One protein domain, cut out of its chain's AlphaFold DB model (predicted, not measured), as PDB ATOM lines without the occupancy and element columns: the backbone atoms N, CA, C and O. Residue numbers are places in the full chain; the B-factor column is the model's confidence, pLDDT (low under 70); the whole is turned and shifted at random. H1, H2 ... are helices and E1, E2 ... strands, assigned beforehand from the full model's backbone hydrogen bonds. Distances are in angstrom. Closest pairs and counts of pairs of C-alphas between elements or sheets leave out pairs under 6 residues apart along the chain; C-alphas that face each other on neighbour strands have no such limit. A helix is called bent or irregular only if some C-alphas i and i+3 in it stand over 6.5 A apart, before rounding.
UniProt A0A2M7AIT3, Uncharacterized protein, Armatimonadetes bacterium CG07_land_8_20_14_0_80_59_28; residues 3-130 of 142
ATOM      1  N   HIS A   3     -26.077 -15.094 -54.600       94.00
ATOM      2  CA  HIS A   3     -25.550 -15.166 -55.959       94.00
ATOM      3  C   HIS A   3     -26.435 -14.348 -56.897       94.00
ATOM      4  O   HIS A   3     -27.658 -14.478 -56.872       94.00
ATOM      5  N   ARG A   4     -25.819 -13.481 -57.703       93.00
ATOM      6  CA  ARG A   4     -26.496 -12.648 -58.698       93.00
ATOM      7  C   ARG A   4     -25.727 -12.666 -60.013       93.00
ATOM      8  O   ARG A   4     -24.499 -12.660 -60.022       93.00
ATOM      9  N   VAL A   5     -26.463 -12.631 -61.118       91.69
ATOM     10  CA  VAL A   5     -25.912 -12.382 -62.453       91.69
ATOM     11  C   VAL A   5     -26.013 -10.880 -62.756       91.69
ATOM     12  O   VAL A   5     -27.075 -10.278 -62.574       91.69
ATOM     13  N   ASP A   6     -24.896 -10.273 -63.154       90.12
ATOM     14  CA  ASP A   6     -24.737  -8.857 -63.513       90.12
ATOM     15  C   ASP A   6     -24.104  -8.754 -64.913       90.12
ATOM     16  O   ASP A   6     -22.881  -8.830 -65.081       90.12
ATOM     17  N   GLY A   7     -24.955  -8.654 -65.939       88.94
ATOM     18  CA  GLY A   7     -24.537  -8.813 -67.334       88.94
ATOM     19  C   GLY A   7     -24.006 -10.226 -67.582       88.94
ATOM     20  O   GLY A   7     -24.689 -11.201 -67.288       88.94
ATOM     21  N   GLU A   8     -22.775 -10.332 -68.081       87.56
ATOM     22  CA  GLU A   8     -22.076 -11.616 -68.279       87.56
ATOM     23  C   GLU A   8     -21.347 -12.112 -67.021       87.56
ATOM     24  O   GLU A   8     -20.769 -13.194 -67.013       87.56
ATOM     25  N   ASN A   9     -21.346 -11.325 -65.941       90.88
ATOM     26  CA  ASN A   9     -20.587 -11.651 -64.742       90.88
ATOM     27  C   ASN A   9     -21.465 -12.297 -63.677       90.88
ATOM     28  O   ASN A   9     -22.626 -11.935 -63.485       90.88
ATOM     29  N   HIS A  10     -20.860 -13.180 -62.893       93.38
ATOM     30  CA  HIS A  10     -21.464 -13.745 -61.697       93.38
ATOM     31  C   HIS A  10     -20.866 -13.063 -60.471       93.38
ATOM     32  O   HIS A  10     -19.657 -13.097 -60.259       93.38
ATOM     33  N   VAL A  11     -21.713 -12.452 -59.651       95.50
ATOM     34  CA  VAL A  11     -21.316 -11.836 -58.384       95.50
ATOM     35  C   VAL A  11     -21.816 -12.716 -57.250       95.50
ATOM     36  O   VAL A  11     -23.012 -12.998 -57.146       95.50
ATOM     37  N   VAL A  12     -20.893 -13.157 -56.399       95.81
ATOM     38  CA  VAL A  12     -21.201 -13.908 -55.182       95.81
ATOM     39  C   VAL A  12     -20.828 -13.044 -53.994       95.81
ATOM     40  O   VAL A  12     -19.698 -12.577 -53.894       95.81
ATOM     41  N   ALA A  13     -21.789 -12.834 -53.102       95.19
ATOM     42  CA  ALA A  13     -21.571 -12.175 -51.826       95.19
ATOM     43  C   ALA A  13     -21.838 -13.168 -50.693       95.19
ATOM     44  O   ALA A  13     -22.857 -13.866 -50.667       95.19
ATOM     45  N   ALA A  14     -20.931 -13.226 -49.734       94.94
ATOM     46  CA  ALA A  14     -21.022 -14.093 -48.579       94.94
ATOM     47  C   ALA A  14     -20.750 -13.296 -47.310       94.94
ATOM     48  O   ALA A  14     -19.955 -12.365 -47.297       94.94
ATOM     49  N   ALA A  15     -21.438 -13.696 -46.252       92.81
ATOM     50  CA  ALA A  15     -21.141 -13.305 -44.893       92.81
ATOM     51  C   ALA A  15     -21.197 -14.590 -44.074       92.81
ATOM     52  O   ALA A  15     -22.179 -15.336 -44.185       92.81
ATOM     53  N   GLN A  16     -20.147 -14.859 -43.313       90.12
ATOM     54  CA  GLN A  16     -20.015 -16.050 -42.496       90.12
ATOM     55  C   GLN A  16     -19.951 -15.671 -41.021       90.12
ATOM     56  O   GLN A  16     -19.172 -14.820 -40.608       90.12
ATOM     57  N   VAL A  17     -20.765 -16.342 -40.215       86.31
ATOM     58  CA  VAL A  17     -20.695 -16.291 -38.757       86.31
ATOM     59  C   VAL A  17     -20.560 -17.728 -38.274       86.31
ATOM     60  O   VAL A  17     -21.352 -18.572 -38.681       86.31
ATOM     61  N   GLY A  18     -19.560 -17.986 -37.431       85.12
ATOM     62  CA  GLY A  18     -19.181 -19.336 -37.013       85.12
ATOM     63  C   GLY A  18     -18.074 -19.945 -37.878       85.12
ATOM     64  O   GLY A  18     -17.411 -19.252 -38.654       85.12
ATOM     65  N   ASP A  19     -17.884 -21.243 -37.717       84.19
ATOM     66  CA  ASP A  19     -16.752 -22.067 -38.164       84.19
ATOM     67  C   ASP A  19     -17.118 -23.110 -39.230       84.19
ATOM     68  O   ASP A  19     -16.280 -23.919 -39.616       84.19
ATOM     69  N   GLY A  20     -18.334 -23.039 -39.775       90.25
ATOM     70  CA  GLY A  20     -18.682 -23.743 -41.005       90.25
ATOM     71  C   GLY A  20     -17.857 -23.274 -42.211       90.25
ATOM     72  O   GLY A  20     -16.838 -22.593 -42.099       90.25
ATOM     73  N   LEU A  21     -18.312 -23.606 -43.415       93.25
ATOM     74  CA  LEU A  21     -17.569 -23.285 -44.631       93.25
ATOM     75  C   LEU A  21     -18.481 -22.766 -45.734       93.25
ATOM     76  O   LEU A  21     -19.474 -23.401 -46.089       93.25
ATOM     77  N   LEU A  22     -18.107 -21.620 -46.307       95.75
ATOM     78  CA  LEU A  22     -18.683 -21.073 -47.532       95.75
ATOM     79  C   LEU A  22     -17.628 -21.078 -48.640       95.75
ATOM     80  O   LEU A  22     -16.570 -20.465 -48.497       95.75
ATOM     81  N   ALA A  23     -17.920 -21.730 -49.766       95.69
ATOM     82  CA  ALA A  23     -16.953 -21.854 -50.855       95.69
ATOM     83  C   ALA A  23     -17.582 -21.857 -52.248       95.69
ATOM     84  O   ALA A  23     -18.777 -22.098 -52.436       95.69
ATOM     85  N   VAL A  24     -16.728 -21.619 -53.241       95.62
ATOM     86  CA  VAL A  24     -17.035 -21.718 -54.667       95.62
ATOM     87  C   VAL A  24     -16.174 -22.795 -55.297       95.62
ATOM     88  O   VAL A  24     -14.952 -22.774 -55.160       95.62
ATOM     89  N   TRP A  25     -16.805 -23.685 -56.062       94.50
ATOM     90  CA  TRP A  25     -16.091 -24.541 -57.000       94.50
ATOM     91  C   TRP A  25     -16.028 -23.876 -58.371       94.50
ATOM     92  O   TRP A  25     -17.050 -23.666 -59.034       94.50
ATOM     93  N   GLN A  26     -14.821 -23.519 -58.793       92.88
ATOM     94  CA  GLN A  26     -14.590 -22.738 -59.999       92.88
ATOM     95  C   GLN A  26     -14.596 -23.603 -61.265       92.88
ATOM     96  O   GLN A  26     -14.502 -24.833 -61.238       92.88
ATOM     97  N   SER A  27     -14.722 -22.944 -62.418       88.75
ATOM     98  CA  SER A  27     -14.770 -23.613 -63.725       88.75
ATOM     99  C   SER A  27     -13.487 -24.378 -64.078       88.75
ATOM    100  O   SER A  27     -13.564 -25.368 -64.811       88.75
ATOM    101  N   ASP A  28     -12.346 -23.977 -63.517       90.56
ATOM    102  CA  ASP A  28     -11.039 -24.631 -63.652       90.56
ATOM    103  C   ASP A  28     -10.831 -25.804 -62.674       90.56
ATOM    104  O   ASP A  28      -9.841 -26.524 -62.766       90.56
ATOM    105  N   GLY A  29     -11.791 -26.043 -61.776       90.00
ATOM    106  CA  GLY A  29     -11.748 -27.106 -60.780       90.00
ATOM    107  C   GLY A  29     -11.141 -26.705 -59.434       90.00
ATOM    108  O   GLY A  29     -11.174 -27.534 -58.524       90.00
ATOM    109  N   SER A  30     -10.639 -25.476 -59.291       93.25
ATOM    110  CA  SER A  30     -10.141 -24.945 -58.020       93.25
ATOM    111  C   SER A  30     -11.280 -24.579 -57.063       93.25
ATOM    112  O   SER A  30     -12.429 -24.375 -57.472       93.25
ATOM    113  N   VAL A  31     -10.959 -24.512 -55.772       95.06
ATOM    114  CA  VAL A  31     -11.875 -24.088 -54.709       95.06
ATOM    115  C   VAL A  31     -11.436 -22.724 -54.201       95.06
ATOM    116  O   VAL A  31     -10.252 -22.502 -53.970       95.06
ATOM    117  N   LEU A  32     -12.398 -21.821 -54.036       94.94
ATOM    118  CA  LEU A  32     -12.194 -20.513 -53.423       94.94
ATOM    119  C   LEU A  32     -13.075 -20.398 -52.179       94.94
ATOM    120  O   LEU A  32     -14.297 -20.526 -52.285       94.94
ATOM    121  N   LEU A  33     -12.469 -20.128 -51.022       94.06
ATOM    122  CA  LEU A  33     -13.207 -19.780 -49.809       94.06
ATOM    123  C   LEU A  33     -13.787 -18.369 -49.937       94.06
ATOM    124  O   LEU A  33     -13.123 -17.445 -50.404       94.06
ATOM    125  N   LEU A  34     -15.054 -18.214 -49.554       93.88
ATOM    126  CA  LEU A  34     -15.779 -16.947 -49.679       93.88
ATOM    127  C   LEU A  34     -15.673 -16.062 -48.436       93.88
ATOM    128  O   LEU A  34     -16.005 -14.882 -48.510       93.88
ATOM    129  N   ALA A  35     -15.283 -16.638 -47.306       89.94
ATOM    130  CA  ALA A  35     -15.102 -15.963 -46.035       89.94
ATOM    131  C   ALA A  35     -14.203 -16.820 -45.139       89.94
ATOM    132  O   ALA A  35     -14.133 -18.040 -45.300       89.94
ATOM    133  N   GLU A  36     -13.542 -16.178 -44.186       84.75
ATOM    134  CA  GLU A  36     -12.794 -16.851 -43.131       84.75
ATOM    135  C   GLU A  36     -13.758 -17.332 -42.037       84.75
ATOM    136  O   GLU A  36     -14.614 -16.577 -41.556       84.75
ATOM    137  N   GLY A  37     -13.622 -18.595 -41.635       73.88
ATOM    138  CA  GLY A  37     -14.342 -19.129 -40.484       73.88
ATOM    139  C   GLY A  37     -13.801 -18.589 -39.165       73.88
ATOM    140  O   GLY A  37     -12.610 -18.316 -39.022       73.88
ATOM    141  N   LEU A  38     -14.681 -18.445 -38.174       67.50
ATOM    142  CA  LEU A  38     -14.290 -18.103 -36.808       67.50
ATOM    143  C   LEU A  38     -13.823 -19.353 -36.068       67.50
ATOM    144  O   LEU A  38     -14.569 -19.908 -35.269       67.50
ATOM    145  N   GLN A  39     -12.580 -19.765 -36.287       61.69
ATOM    146  CA  GLN A  39     -11.922 -20.723 -35.401       61.69
ATOM    147  C   GLN A  39     -11.011 -19.962 -34.430       61.69
ATOM    148  O   GLN A  39     -10.211 -19.118 -34.834       61.69
ATOM    149  N   GLY A  40     -11.164 -20.203 -33.125       52.69
ATOM    150  CA  GLY A  40     -10.149 -19.792 -32.153       52.69
ATOM    151  C   GLY A  40      -8.911 -20.694 -32.223       52.69
ATOM    152  O   GLY A  40      -8.905 -21.699 -32.926       52.69
ATOM    153  N   GLU A  41      -7.862 -20.369 -31.461       47.97
ATOM    154  CA  GLU A  41      -6.629 -21.186 -31.396       47.97
ATOM    155  C   GLU A  41      -6.864 -22.591 -30.805       47.97
ATOM    156  O   GLU A  41      -6.023 -23.478 -30.951       47.97
ATOM    157  N   TYR A  42      -8.006 -22.803 -30.143       47.16
ATOM    158  CA  TYR A  42      -8.406 -24.059 -29.519       47.16
ATOM    159  C   TYR A  42      -9.824 -24.440 -29.965       47.16
ATOM    160  O   TYR A  42     -10.708 -23.581 -30.033       47.16
ATOM    161  N   GLY A  43     -10.057 -25.731 -30.231       48.34
ATOM    162  CA  GLY A  43     -11.388 -26.250 -30.566       48.34
ATOM    163  C   GLY A  43     -12.424 -25.872 -29.500       48.34
ATOM    164  O   GLY A  43     -12.136 -25.961 -28.305       48.34
ATOM    165  N   ALA A  44     -13.608 -25.437 -29.941       52.16
ATOM    166  CA  ALA A  44     -14.716 -24.899 -29.133       52.16
ATOM    167  C   ALA A  44     -14.555 -23.463 -28.583       52.16
ATOM    168  O   ALA A  44     -15.363 -23.020 -27.759       52.16
ATOM    169  N   GLN A  45     -13.556 -22.693 -29.024       58.41
ATOM    170  CA  GLN A  45     -13.443 -21.291 -28.624       58.41
ATOM    171  C   GLN A  45     -14.383 -20.391 -29.443       58.41
ATOM    172  O   GLN A  45     -14.132 -20.081 -30.604       58.41
ATOM    173  N   VAL A  46     -15.440 -19.895 -28.795       64.12
ATOM    174  CA  VAL A  46     -16.333 -18.886 -29.376       64.12
ATOM    175  C   VAL A  46     -15.625 -17.534 -29.381       64.12
ATOM    176  O   VAL A  46     -15.360 -16.963 -28.321       64.12
ATOM    177  N   VAL A  47     -15.344 -16.996 -30.568       67.12
ATOM    178  CA  VAL A  47     -14.823 -15.633 -30.723       67.12
ATOM    179  C   VAL A  47     -16.001 -14.668 -30.890       67.12
ATOM    180  O   VAL A  47     -16.681 -14.705 -31.916       67.12
ATOM    181  N   PRO A  48     -16.272 -13.774 -29.918       68.12
ATOM    182  CA  PRO A  48     -17.384 -12.844 -30.035       68.12
ATOM    183  C   PRO A  48     -17.173 -11.871 -31.198       68.12
ATOM    184  O   PRO A  48     -16.107 -11.258 -31.340       68.12
ATOM    185  N   LEU A  49     -18.230 -11.658 -31.982       67.62
ATOM    186  CA  LEU A  49     -18.272 -10.623 -33.019       67.62
ATOM    187  C   LEU A  49     -17.968  -9.236 -32.430       67.62
ATOM    188  O   LEU A  49     -17.152  -8.498 -32.970       67.62
ATOM    189  N   ALA A  50     -18.548  -8.912 -31.271       74.75
ATOM    190  CA  ALA A  50     -18.322  -7.656 -30.561       74.75
ATOM    191  C   ALA A  50     -17.176  -7.799 -29.541       74.75
ATOM    192  O   ALA A  50     -17.395  -8.073 -28.364       74.75
ATOM    193  N   GLY A  51     -15.936  -7.627 -29.993       76.56
ATOM    194  CA  GLY A  51     -14.758  -7.619 -29.127       76.56
ATOM    195  C   GLY A  51     -13.615  -6.809 -29.727       76.56
ATOM    196  O   GLY A  51     -13.739  -6.237 -30.808       76.56
ATOM    197  N   LYS A  52     -12.462  -6.770 -29.057       80.25
ATOM    198  CA  LYS A  52     -11.255  -6.177 -29.651       80.25
ATOM    199  C   LYS A  52     -10.936  -6.900 -30.970       80.25
ATOM    200  O   LYS A  52     -10.978  -8.131 -31.009       80.25
ATOM    201  N   GLY A  53     -10.661  -6.146 -32.034       82.56
ATOM    202  CA  GLY A  53     -10.437  -6.701 -33.375       82.56
ATOM    203  C   GLY A  53     -11.713  -7.035 -34.166       82.56
ATOM    204  O   GLY A  53     -11.659  -7.818 -35.108       82.56
ATOM    205  N   ALA A  54     -12.883  -6.534 -33.743       82.88
ATOM    206  CA  ALA A  54     -14.170  -6.847 -34.374       82.88
ATOM    207  C   ALA A  54     -14.243  -6.443 -35.852       82.88
ATOM    208  O   ALA A  54     -14.822  -7.176 -36.646       82.88
ATOM    209  N   ILE A  55     -13.677  -5.289 -36.218       84.31
ATOM    210  CA  ILE A  55     -13.724  -4.779 -37.596       84.31
ATOM    211  C   ILE A  55     -12.864  -5.658 -38.501       84.31
ATOM    212  O   ILE A  55     -13.294  -6.051 -39.578       84.31
ATOM    213  N   GLU A  56     -11.665  -6.000 -38.042       84.69
ATOM    214  CA  GLU A  56     -10.732  -6.862 -38.754       84.69
ATOM    215  C   GLU A  56     -11.341  -8.249 -38.983       84.69
ATOM    216  O   GLU A  56     -11.323  -8.739 -40.109       84.69
ATOM    217  N   ARG A  57     -11.974  -8.834 -37.954       84.94
ATOM    218  CA  ARG A  57     -12.720 -10.094 -38.102       84.94
ATOM    219  C   ARG A  57     -13.881  -9.962 -39.079       84.94
ATOM    220  O   ARG A  57     -14.000 -10.776 -39.986       84.94
ATOM    221  N   ALA A  58     -14.706  -8.926 -38.937       83.69
ATOM    222  CA  ALA A  58     -15.845  -8.710 -39.826       83.69
ATOM    223  C   ALA A  58     -15.415  -8.587 -41.299       83.69
ATOM    224  O   ALA A  58     -16.122  -9.074 -42.178       83.69
ATOM    225  N   ASN A  59     -14.247  -7.993 -41.565       86.62
ATOM    226  CA  ASN A  59     -13.691  -7.897 -42.913       86.62
ATOM    227  C   ASN A  59     -13.283  -9.262 -43.492       86.62
ATOM    228  O   ASN A  59     -13.492  -9.476 -44.679       86.62
ATOM    229  N   GLY A  60     -12.744 -10.185 -42.686       86.94
ATOM    230  CA  GLY A  60     -12.443 -11.558 -43.135       86.94
ATOM    231  C   GLY A  60     -13.699 -12.423 -43.308       86.94
ATOM    232  O   GLY A  60     -13.745 -13.330 -44.134       86.94
ATOM    233  N   GLN A  61     -14.759 -12.106 -42.567       88.69
ATOM    234  CA  GLN A  61     -16.026 -12.840 -42.572       88.69
ATOM    235  C   GLN A  61     -16.971 -12.466 -43.717       88.69
ATOM    236  O   GLN A  61     -17.997 -13.126 -43.902       88.69
ATOM    237  N   VAL A  62     -16.677 -11.399 -44.460       91.44
ATOM    238  CA  VAL A  62     -17.501 -10.926 -45.573       91.44
ATOM    239  C   VAL A  62     -16.667 -10.907 -46.842       91.44
ATOM    240  O   VAL A  62     -15.666 -10.205 -46.927       91.44
ATOM    241  N   GLY A  63     -17.123 -11.627 -47.862       91.44
ATOM    242  CA  GLY A  63     -16.473 -11.666 -49.167       91.44
ATOM    243  C   GLY A  63     -17.440 -11.314 -50.282       91.44
ATOM    244  O   GLY A  63     -18.586 -11.769 -50.306       91.44
ATOM    245  N   VAL A  64     -16.970 -10.512 -51.236       94.12
ATOM    246  CA  VAL A  64     -17.666 -10.265 -52.502       94.12
ATOM    247  C   VAL A  64     -16.703 -10.577 -53.633       94.12
ATOM    248  O   VAL A  64     -15.663  -9.935 -53.760       94.12
ATOM    249  N   VAL A  65     -17.055 -11.560 -54.457       94.50
ATOM    250  CA  VAL A  65     -16.213 -12.036 -55.557       94.50
ATOM    251  C   VAL A  65     -16.990 -11.963 -56.865       94.50
ATOM    252  O   VAL A  65     -18.177 -12.295 -56.924       94.50
ATOM    253  N   ARG A  66     -16.309 -11.510 -57.919       94.94
ATOM    254  CA  ARG A  66     -16.827 -11.448 -59.287       94.94
ATOM    255  C   ARG A  66     -16.143 -12.522 -60.127       94.94
ATOM    256  O   ARG A  66     -14.921 -12.616 -60.121       94.94
ATOM    257  N   PHE A  67     -16.935 -13.288 -60.865       92.50
ATOM    258  CA  PHE A  67     -16.469 -14.312 -61.790       92.50
ATOM    259  C   PHE A  67     -16.926 -13.971 -63.209       92.50
ATOM    260  O   PHE A  67     -18.104 -13.694 -63.436       92.50
ATOM    261  N   GLU A  68     -16.000 -14.036 -64.165       90.38
ATOM    262  CA  GLU A  68     -16.292 -13.872 -65.599       90.38
ATOM    263  C   GLU A  68     -16.968 -15.110 -66.203       90.38
ATOM    264  O   GLU A  68     -17.640 -15.032 -67.223       90.38
ATOM    265  N   LYS A  69     -16.782 -16.276 -65.573       88.44
ATOM    266  CA  LYS A  69     -17.427 -17.537 -65.952       88.44
ATOM    267  C   LYS A  69     -18.359 -17.998 -64.837       88.44
ATOM    268  O   LYS A  69     -18.036 -17.779 -63.666       88.44
ATOM    269  N   PRO A  70     -19.464 -18.690 -65.161       89.94
ATOM    270  CA  PRO A  70     -20.326 -19.268 -64.145       89.94
ATOM    271  C   PRO A  70     -19.522 -20.223 -63.252       89.94
ATOM    272  O   PRO A  70     -18.838 -21.117 -63.769       89.94
ATOM    273  N   PRO A  71     -19.591 -20.069 -61.919       92.31
ATOM    274  CA  PRO A  71     -19.039 -21.071 -61.026       92.31
ATOM    275  C   PRO A  71     -19.800 -22.389 -61.191       92.31
ATOM    276  O   PRO A  71     -21.002 -22.400 -61.467       92.31
ATOM    277  N   ARG A  72     -19.097 -23.515 -61.019       91.56
ATOM    278  CA  ARG A  72     -19.703 -24.849 -61.149       91.56
ATOM    279  C   ARG A  72     -20.690 -25.101 -60.019       91.56
ATOM    280  O   ARG A  72     -21.776 -25.620 -60.267       91.56
ATOM    281  N   MET A  73     -20.293 -24.745 -58.799       92.12
ATOM    282  CA  MET A  73     -21.083 -24.913 -57.583       92.12
ATOM    283  C   MET A  73     -20.767 -23.808 -56.577       92.12
ATOM    284  O   MET A  73     -19.629 -23.344 -56.497       92.12
ATOM    285  N   LEU A  74     -21.766 -23.440 -55.781       94.06
ATOM    286  CA  LEU A  74     -21.598 -22.685 -54.539       94.06
ATOM    287  C   LEU A  74     -21.989 -23.586 -53.376       94.06
ATOM    288  O   LEU A  74     -22.967 -24.327 -53.482       94.06
ATOM    289  N   LEU A  75     -21.239 -23.520 -52.282       93.69
ATOM    290  CA  LEU A  75     -21.339 -24.468 -51.179       93.69
ATOM    291  C   LEU A  75     -21.491 -23.737 -49.853       93.69
ATOM    292  O   LEU A  75     -20.814 -22.736 -49.616       93.69
ATOM    293  N   ALA A  76     -22.350 -24.275 -48.993       94.25
ATOM    294  CA  ALA A  76     -22.397 -23.946 -47.579       94.25
ATOM    295  C   ALA A  76     -22.428 -25.238 -46.759       94.25
ATOM    296  O   ALA A  76     -23.227 -26.132 -47.045       94.25
ATOM    297  N   MET A  77     -21.557 -25.340 -45.760       92.44
ATOM    298  CA  MET A  77     -21.378 -26.539 -44.941       92.44
ATOM    299  C   MET A  77     -21.355 -26.147 -43.461       92.44
ATOM    300  O   MET A  77     -20.780 -25.107 -43.128       92.44
ATOM    301  N   SER A  78     -21.946 -26.962 -42.584       90.94
ATOM    302  CA  SER A  78     -21.612 -26.898 -41.154       90.94
ATOM    303  C   SER A  78     -20.195 -27.431 -40.922       90.94
ATOM    304  O   SER A  78     -19.659 -28.171 -41.752       90.94
ATOM    305  N   ASP A  79     -19.598 -27.056 -39.798       87.88
ATOM    306  CA  ASP A  79     -18.340 -27.594 -39.266       87.88
ATOM    307  C   ASP A  79     -18.355 -29.131 -39.181       87.88
ATOM    308  O   ASP A  79     -17.413 -29.781 -39.632       87.88
ATOM    309  N   GLY A  80     -19.489 -29.728 -38.790       86.69
ATOM    310  CA  GLY A  80     -19.699 -31.181 -38.779       86.69
ATOM    311  C   GLY A  80     -19.440 -31.891 -40.120       86.69
ATOM    312  O   GLY A  80     -19.226 -33.106 -40.138       86.69
ATOM    313  N   VAL A  81     -19.437 -31.157 -41.241       88.31
ATOM    314  CA  VAL A  81     -18.983 -31.647 -42.555       88.31
ATOM    315  C   VAL A  81     -17.659 -31.007 -42.973       88.31
ATOM    316  O   VAL A  81     -16.797 -31.711 -43.494       88.31
ATOM    317  N   ALA A  82     -17.492 -29.695 -42.789       89.12
ATOM    318  CA  ALA A  82     -16.321 -28.953 -43.255       89.12
ATOM    319  C   ALA A  82     -15.006 -29.491 -42.665       89.12
ATOM    320  O   ALA A  82     -14.017 -29.607 -43.393       89.12
ATOM    321  N   ASP A  83     -15.018 -29.902 -41.395       87.25
ATOM    322  CA  ASP A  83     -13.843 -30.417 -40.684       87.25
ATOM    323  C   ASP A  83     -13.282 -31.709 -41.291       87.25
ATOM    324  O   ASP A  83     -12.086 -31.991 -41.182       87.25
ATOM    325  N   ASP A  84     -14.108 -32.499 -41.985       86.38
ATOM    326  CA  ASP A  84     -13.645 -33.713 -42.665       86.38
ATOM    327  C   ASP A  84     -12.752 -33.417 -43.876       86.38
ATOM    328  O   ASP A  84     -12.047 -34.313 -44.348       86.38
ATOM    329  N   PHE A  85     -12.750 -32.171 -44.353       88.06
ATOM    330  CA  PHE A  85     -12.047 -31.742 -45.558       88.06
ATOM    331  C   PHE A  85     -10.979 -30.680 -45.283       88.06
ATOM    332  O   PHE A  85     -10.552 -30.025 -46.225       88.06
ATOM    333  N   PHE A  86     -10.516 -30.495 -44.045       87.12
ATOM    334  CA  PHE A  86      -9.438 -29.541 -43.763       87.12
ATOM    335  C   PHE A  86      -8.050 -30.081 -44.185       87.12
ATOM    336  O   PHE A  86      -7.706 -31.189 -43.766       87.12
ATOM    337  N   PRO A  87      -7.211 -29.323 -44.927       90.12
ATOM    338  CA  PRO A  87      -7.475 -27.997 -45.490       90.12
ATOM    339  C   PRO A  87      -8.388 -28.054 -46.739       90.12
ATOM    340  O   PRO A  87      -8.184 -28.889 -47.631       90.12
ATOM    341  N   PRO A  88      -9.399 -27.168 -46.831       88.94
ATOM    342  CA  PRO A  88     -10.489 -27.291 -47.800       88.94
ATOM    343  C   PRO A  88     -10.046 -27.173 -49.257       88.94
ATOM    344  O   PRO A  88     -10.579 -27.873 -50.116       88.94
ATOM    345  N   GLU A  89      -9.051 -26.348 -49.564       89.69
ATOM    346  CA  GLU A  89      -8.530 -26.185 -50.921       89.69
ATOM    347  C   GLU A  89      -7.918 -27.484 -51.468       89.69
ATOM    348  O   GLU A  89      -7.948 -27.721 -52.678       89.69
ATOM    349  N   GLU A  90      -7.408 -28.348 -50.586       90.25
ATOM    350  CA  GLU A  90      -6.769 -29.611 -50.956       90.25
ATOM    351  C   GLU A  90      -7.760 -30.776 -51.024       90.25
ATOM    352  O   GLU A  90      -7.683 -31.611 -51.932       90.25
ATOM    353  N   HIS A  91      -8.696 -30.867 -50.072       91.25
ATOM    354  CA  HIS A  91      -9.539 -32.060 -49.924       91.25
ATOM    355  C   HIS A  91     -10.962 -31.889 -50.461       91.25
ATOM    356  O   HIS A  91     -11.526 -32.851 -50.998       91.25
ATOM    357  N   LEU A  92     -11.530 -30.680 -50.411       91.12
ATOM    358  CA  LEU A  92     -12.883 -30.419 -50.906       91.12
ATOM    359  C   LEU A  92     -13.053 -30.718 -52.409       91.12
ATOM    360  O   LEU A  92     -14.099 -31.263 -52.773       91.12
ATOM    361  N   PRO A  93     -12.066 -30.490 -53.308       92.25
ATOM    362  CA  PRO A  93     -12.197 -30.869 -54.717       92.25
ATOM    363  C   PRO A  93     -12.583 -32.336 -54.956       92.25
ATOM    364  O   PRO A  93     -13.217 -32.640 -55.968       92.25
ATOM    365  N   ASN A  94     -12.226 -33.256 -54.053       89.62
ATOM    366  CA  ASN A  94     -12.575 -34.674 -54.184       89.62
ATOM    367  C   ASN A  94     -14.065 -34.920 -53.921       89.62
ATOM    368  O   ASN A  94     -14.721 -35.589 -54.722       89.62
ATOM    369  N   LEU A  95     -14.612 -34.305 -52.869       89.00
ATOM    370  CA  LEU A  95     -16.049 -34.297 -52.587       89.00
ATOM    371  C   LEU A  95     -16.838 -33.722 -53.768       89.00
ATOM    372  O   LEU A  95     -17.809 -34.307 -54.237       89.00
ATOM    373  N   LEU A  96     -16.385 -32.586 -54.293       90.06
ATOM    374  CA  LEU A  96     -17.075 -31.848 -55.352       90.06
ATOM    375  C   LEU A  96     -17.139 -32.627 -56.665       90.06
ATOM    376  O   LEU A  96     -18.168 -32.631 -57.341       90.06
ATOM    377  N   LYS A  97     -16.064 -33.346 -57.008       88.75
ATOM    378  CA  LYS A  97     -16.048 -34.261 -58.158       88.75
ATOM    379  C   LYS A  97     -17.044 -35.411 -57.990       88.75
ATOM    380  O   LYS A  97     -17.628 -35.827 -58.986       88.75
ATOM    381  N   HIS A  98     -17.248 -35.896 -56.764       86.75
ATOM    382  CA  HIS A  98     -18.234 -36.935 -56.458       86.75
ATOM    383  C   HIS A  98     -19.678 -36.404 -56.504       86.75
ATOM    384  O   HIS A  98     -20.562 -37.070 -57.037       86.75
ATOM    385  N   LEU A  99     -19.910 -35.170 -56.045       85.44
ATOM    386  CA  LEU A  99     -21.216 -34.499 -56.099       85.44
ATOM    387  C   LEU A  99     -21.634 -34.077 -57.517       85.44
ATOM    388  O   LEU A  99     -22.823 -34.050 -57.840       85.44
ATOM    389  N   ALA A 100     -20.672 -33.750 -58.383       83.81
ATOM    390  CA  ALA A 100     -20.918 -33.294 -59.753       83.81
ATOM    391  C   ALA A 100     -21.851 -34.195 -60.589       83.81
ATOM    392  O   ALA A 100     -22.752 -33.653 -61.233       83.81
ATOM    393  N   PRO A 101     -21.695 -35.533 -60.611       80.88
ATOM    394  CA  PRO A 101     -22.630 -36.410 -61.313       80.88
ATOM    395  C   PRO A 101     -23.992 -36.551 -60.616       80.88
ATOM    396  O   PRO A 101     -24.992 -36.738 -61.309       80.88
ATOM    397  N   LEU A 102     -24.069 -36.443 -59.283       77.12
ATOM    398  CA  LEU A 102     -25.332 -36.588 -58.534       77.12
ATOM    399  C   LEU A 102     -26.333 -35.481 -58.883       77.12
ATOM    400  O   LEU A 102     -27.526 -35.731 -59.054       77.12
ATOM    401  N   TYR A 103     -25.823 -34.278 -59.139       69.06
ATOM    402  CA  TYR A 103     -26.594 -33.154 -59.664       69.06
ATOM    403  C   TYR A 103     -27.383 -33.467 -60.949       69.06
ATOM    404  O   TYR A 103     -28.499 -32.975 -61.144       69.06
ATOM    405  N   GLN A 104     -26.833 -34.303 -61.835       65.00
ATOM    406  CA  GLN A 104     -27.523 -34.673 -63.076       65.00
ATOM    407  C   GLN A 104     -28.760 -35.535 -62.806       65.00
ATOM    408  O   GLN A 104     -29.687 -35.534 -63.613       65.00
ATOM    409  N   ARG A 105     -28.784 -36.235 -61.668       68.56
ATOM    410  CA  ARG A 105     -29.792 -37.240 -61.320       68.56
ATOM    411  C   ARG A 105     -30.886 -36.721 -60.388       68.56
ATOM    412  O   ARG A 105     -31.846 -37.447 -60.174       68.56
ATOM    413  N   TYR A 106     -30.762 -35.490 -59.874       63.78
ATOM    414  CA  TYR A 106     -31.618 -34.964 -58.792       63.78
ATOM    415  C   TYR A 106     -31.677 -35.903 -57.581       63.78
ATOM    416  O   TYR A 106     -32.691 -35.981 -56.891       63.78
ATOM    417  N   ASP A 107     -30.587 -36.628 -57.347       65.12
ATOM    418  CA  ASP A 107     -30.506 -37.613 -56.283       65.12
ATOM    419  C   ASP A 107     -29.784 -37.006 -55.080       65.12
ATOM    420  O   ASP A 107     -28.822 -36.245 -55.234       65.12
ATOM    421  N   ALA A 108     -30.268 -37.329 -53.887       61.06
ATOM    422  CA  ALA A 108     -29.629 -36.944 -52.643       61.06
ATOM    423  C   ALA A 108     -28.885 -38.168 -52.115       61.06
ATOM    424  O   ALA A 108     -29.502 -39.099 -51.598       61.06
ATOM    425  N   ASP A 109     -27.558 -38.164 -52.229       67.06
ATOM    426  CA  ASP A 109     -26.757 -39.219 -51.621       67.06
ATOM    427  C   ASP A 109     -26.659 -38.982 -50.110       67.06
ATOM    428  O   ASP A 109     -25.796 -38.258 -49.607       67.06
ATOM    429  N   ALA A 110     -27.605 -39.573 -49.382       62.09
ATOM    430  CA  ALA A 110     -27.637 -39.528 -47.929       62.09
ATOM    431  C   ALA A 110     -26.441 -40.254 -47.291       62.09
ATOM    432  O   ALA A 110     -26.173 -40.013 -46.114       62.09
ATOM    433  N   GLU A 111     -25.720 -41.124 -48.014       67.31
ATOM    434  CA  GLU A 111     -24.529 -41.795 -47.477       67.31
ATOM    435  C   GLU A 111     -23.371 -40.817 -47.277       67.31
ATOM    436  O   GLU A 111     -22.636 -40.930 -46.301       67.31
ATOM    437  N   LEU A 112     -23.285 -39.777 -48.108       69.69
ATOM    438  CA  LEU A 112     -22.262 -38.736 -48.007       69.69
ATOM    439  C   LEU A 112     -22.280 -37.971 -46.672       69.69
ATOM    440  O   LEU A 112     -21.253 -37.475 -46.212       69.69
ATOM    441  N   LEU A 113     -23.456 -37.857 -46.052       71.62
ATOM    442  CA  LEU A 113     -23.647 -37.156 -44.781       71.62
ATOM    443  C   LEU A 113     -23.701 -38.106 -43.583       71.62
ATOM    444  O   LEU A 113     -23.963 -37.655 -42.467       71.62
ATOM    445  N   ARG A 114     -23.456 -39.408 -43.777       70.56
ATOM    446  CA  ARG A 114     -23.469 -40.360 -42.668       70.56
ATOM    447  C   ARG A 114     -22.302 -40.129 -41.716       70.56
ATOM    448  O   ARG A 114     -21.184 -39.793 -42.100       70.56
ATOM    449  N   TYR A 115     -22.586 -40.387 -40.445       60.34
ATOM    450  CA  TYR A 115     -21.652 -40.367 -39.324       60.34
ATOM    451  C   TYR A 115     -20.697 -41.569 -39.362       60.34
ATOM    452  O   TYR A 115     -20.710 -42.418 -38.473       60.34
ATOM    453  N   GLU A 116     -19.892 -41.702 -40.412       57.94
ATOM    454  CA  GLU A 116     -18.974 -42.845 -40.530       57.94
ATOM    455  C   GLU A 116     -17.650 -42.615 -39.787       57.94
ATOM    456  O   GLU A 116     -16.920 -43.562 -39.483       57.94
ATOM    457  N   LYS A 117     -17.356 -41.367 -39.397       57.28
ATOM    458  CA  LYS A 117     -16.145 -41.024 -38.648       57.28
ATOM    459  C   LYS A 117     -16.408 -41.027 -37.142       57.28
ATOM    460  O   LYS A 117     -17.057 -40.142 -36.590       57.28
ATOM    461  N   ARG A 118     -15.862 -42.035 -36.458       48.91
ATOM    462  CA  ARG A 118     -15.900 -42.169 -34.991       48.91
ATOM    463  C   ARG A 118     -15.313 -40.901 -34.345       48.91
ATOM    464  O   ARG A 118     -14.115 -40.670 -34.467       48.91
ATOM    465  N   GLY A 119     -16.141 -40.099 -33.671       54.28
ATOM    466  CA  GLY A 119     -15.722 -38.840 -33.032       54.28
ATOM    467  C   GLY A 119     -16.296 -37.563 -33.654       54.28
ATOM    468  O   GLY A 119     -16.225 -36.525 -33.009       54.28
ATOM    469  N   SER A 120     -16.901 -37.631 -34.844       59.75
ATOM    470  CA  SER A 120     -17.692 -36.534 -35.416       59.75
ATOM    471  C   SER A 120     -19.159 -36.795 -35.083       59.75
ATOM    472  O   SER A 120     -19.745 -37.749 -35.589       59.75
ATOM    473  N   PHE A 121     -19.715 -36.019 -34.154       66.81
ATOM    474  CA  PHE A 121     -21.084 -36.189 -33.650       66.81
ATOM    475  C   PHE A 121     -21.954 -34.941 -33.845       66.81
ATOM    476  O   PHE A 121     -23.065 -34.910 -33.324       66.81
ATOM    477  N   ASP A 122     -21.461 -33.930 -34.563       77.19
ATOM    478  CA  ASP A 122     -22.196 -32.679 -34.763       77.19
ATOM    479  C   ASP A 122     -23.212 -32.774 -35.908       77.19
ATOM    480  O   ASP A 122     -23.128 -33.659 -36.762       77.19
ATOM    481  N   ASP A 123     -24.187 -31.875 -35.948       85.50
ATOM    482  CA  ASP A 123     -25.191 -31.835 -37.003       85.50
ATOM    483  C   ASP A 123     -24.530 -31.583 -38.373       85.50
ATOM    484  O   ASP A 123     -23.846 -30.584 -38.619       85.50
ATOM    485  N   ARG A 124     -24.738 -32.516 -39.310       88.25
ATOM    486  CA  ARG A 124     -24.075 -32.518 -40.622       88.25
ATOM    487  C   ARG A 124     -24.989 -31.911 -41.676       88.25
ATOM    488  O   ARG A 124     -25.935 -32.549 -42.132       88.25
ATOM    489  N   THR A 125     -24.687 -30.685 -42.092       88.94
ATOM    490  CA  THR A 125     -25.454 -29.968 -43.115       88.94
ATOM    491  C   THR A 125     -24.565 -29.602 -44.297       88.94
ATOM    492  O   THR A 125     -23.518 -28.982 -44.128       88.94
ATOM    493  N   LEU A 126     -25.020 -29.940 -45.505       90.62
ATOM    494  CA  LEU A 126     -24.425 -29.518 -46.771       90.62
ATOM    495  C   LEU A 126     -25.511 -28.937 -47.676       90.62
ATOM    496  O   LEU A 126     -26.486 -29.609 -48.005       90.62
ATOM    497  N   VAL A 127     -25.309 -27.701 -48.117       91.00
ATOM    498  CA  VAL A 127     -26.137 -27.029 -49.117       91.00
ATOM    499  C   VAL A 127     -25.280 -26.735 -50.335       91.00
ATOM    500  O   VAL A 127     -24.200 -26.155 -50.222       91.00
ATOM    501  N   VAL A 128     -25.786 -27.099 -51.512       89.50
ATOM    502  CA  VAL A 128     -25.118 -26.837 -52.786       89.50
ATOM    503  C   VAL A 128     -26.077 -26.122 -53.729       89.50
ATOM    504  O   VAL A 128     -27.216 -26.547 -53.918       89.50
ATOM    505  N   LEU A 129     -25.607 -25.030 -54.328       88.56
ATOM    506  CA  LEU A 129     -26.277 -24.342 -55.426       88.56
ATOM    507  C   LEU A 129     -25.514 -24.607 -56.724       88.56
ATOM    508  O   LEU A 129     -24.287 -24.511 -56.749       88.56
ATOM    509  N   TRP A 130     -26.244 -24.851 -57.813       86.75
ATOM    510  CA  TRP A 130     -25.693 -24.964 -59.165       86.75
ATOM    511  C   TRP A 130     -26.173 -23.811 -60.052       86.75
ATOM    512  O   TRP A 130     -27.266 -23.878 -60.614       86.75
TER     513      TRP A 130
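Overview. This is residues 3 to 130 of the 142 residues of an uncharacterized protein of Armatimonadetes bacterium CG07_land_8_20_14_0_80_59_28 (UniProt A0A2M7AIT3). Picture a stack: the four-stranded sheet E4 E3 E6 E7 lies in the middle, H3 crosses one face with short H2 at its first end, and the smaller sheet E1 E2 E5 lies partly face to face with the other face. H1 leads directly into E5 with no residue between them, residues 51 to 56 stick out, and after H3 the backbone loops through H4 and a long link before E7 joins the larger sheet. The printed part has 128 residues with four named helices and seven named strands, in the order E1 E2 E3 E4 H1 E5 E6 H2 H3 H4 E7; both sheets are antiparallel, and the class is mixed, helices and strands. It is compact, with a radius of gyration of the C-alphas of 15.6 A, and flat, spanning 45 by 44 by 21 A.

Along the chain. Find C-alpha 21 at (-17.569, -23.285, -44.631), where E3, residues 21 to 25, begins; its neighbours are E4, residues 31 to 33, and E6, residues 73 to 77, and the other neighbour of E6 is E7, residues 126 to 129, with C-alpha 129 at (-26.277, -24.342, -55.426). The other sheet has E1, residues 3 to 6, E2, residues 9 to 15, 19.9 A long, and E5, residues 62 to 67, 16.6 A long. H1 is residues 54 to 61, H2 residues 79 to 85 and H4 residues 110 to 113. H3, residues 88 to 105, runs 25.6 A from (-10.489, -27.291, -47.800), with a kink of 37 degrees near residue 95; it is only just irregular, C-alphas 90 and 93 being 6.7 A apart.

Arrangement. In the larger sheet look for N 23 and O 75, 3.1 A, between E3 and E6; N 32 and O 24, 2.9 A, in the hairpin E3 and E4; and N 76 and O 127, 2.9 A, between E6 and E7. H3 is on one face of this sheet, two layers, helix over strands, at a height over the sheet of 8.8 A. H2 only grazes the sheet with residues 79 to 83. H2 and H3 only just touch, with 3 pairs of C-alphas within 8 A, and only at the corner; their closest C-alphas, those of Phe 85 and His 91, are 5.0 A apart. H4 is not on either sheet. In the smaller sheet find N 4 and O 11, 2.9 A, in the hairpin E1 and E2, and N 12 and O 65, 2.9 A, between E2 and E5. The closest C-alphas of E2 and E3, those of Ala 14 and Leu 22, are 7.4 A apart. H1 only grazes this sheet with residues 58 to 61. Every O i to N i+4 pair is within hydrogen-bond range in H1, against 7 of 14 in H3 and 1 of 3 in H2, while H4 is too short for any O i to N i+4 pair; in H2, 3 of 4 O i to N i+3 pairs are within range.

Size, cuts and confidence. The two C-alphas farthest apart, those of Lys 52 and Arg 105, are 48.1 A apart, and the printed part has no cut. The links E4 to H1, 20 residues, and H4 to E7, 12 residues, are long. Mean pLDDT of the printed part is 82.5; look for values under 70 at residues 38 to 49, 103 to 112 and 115 to 121.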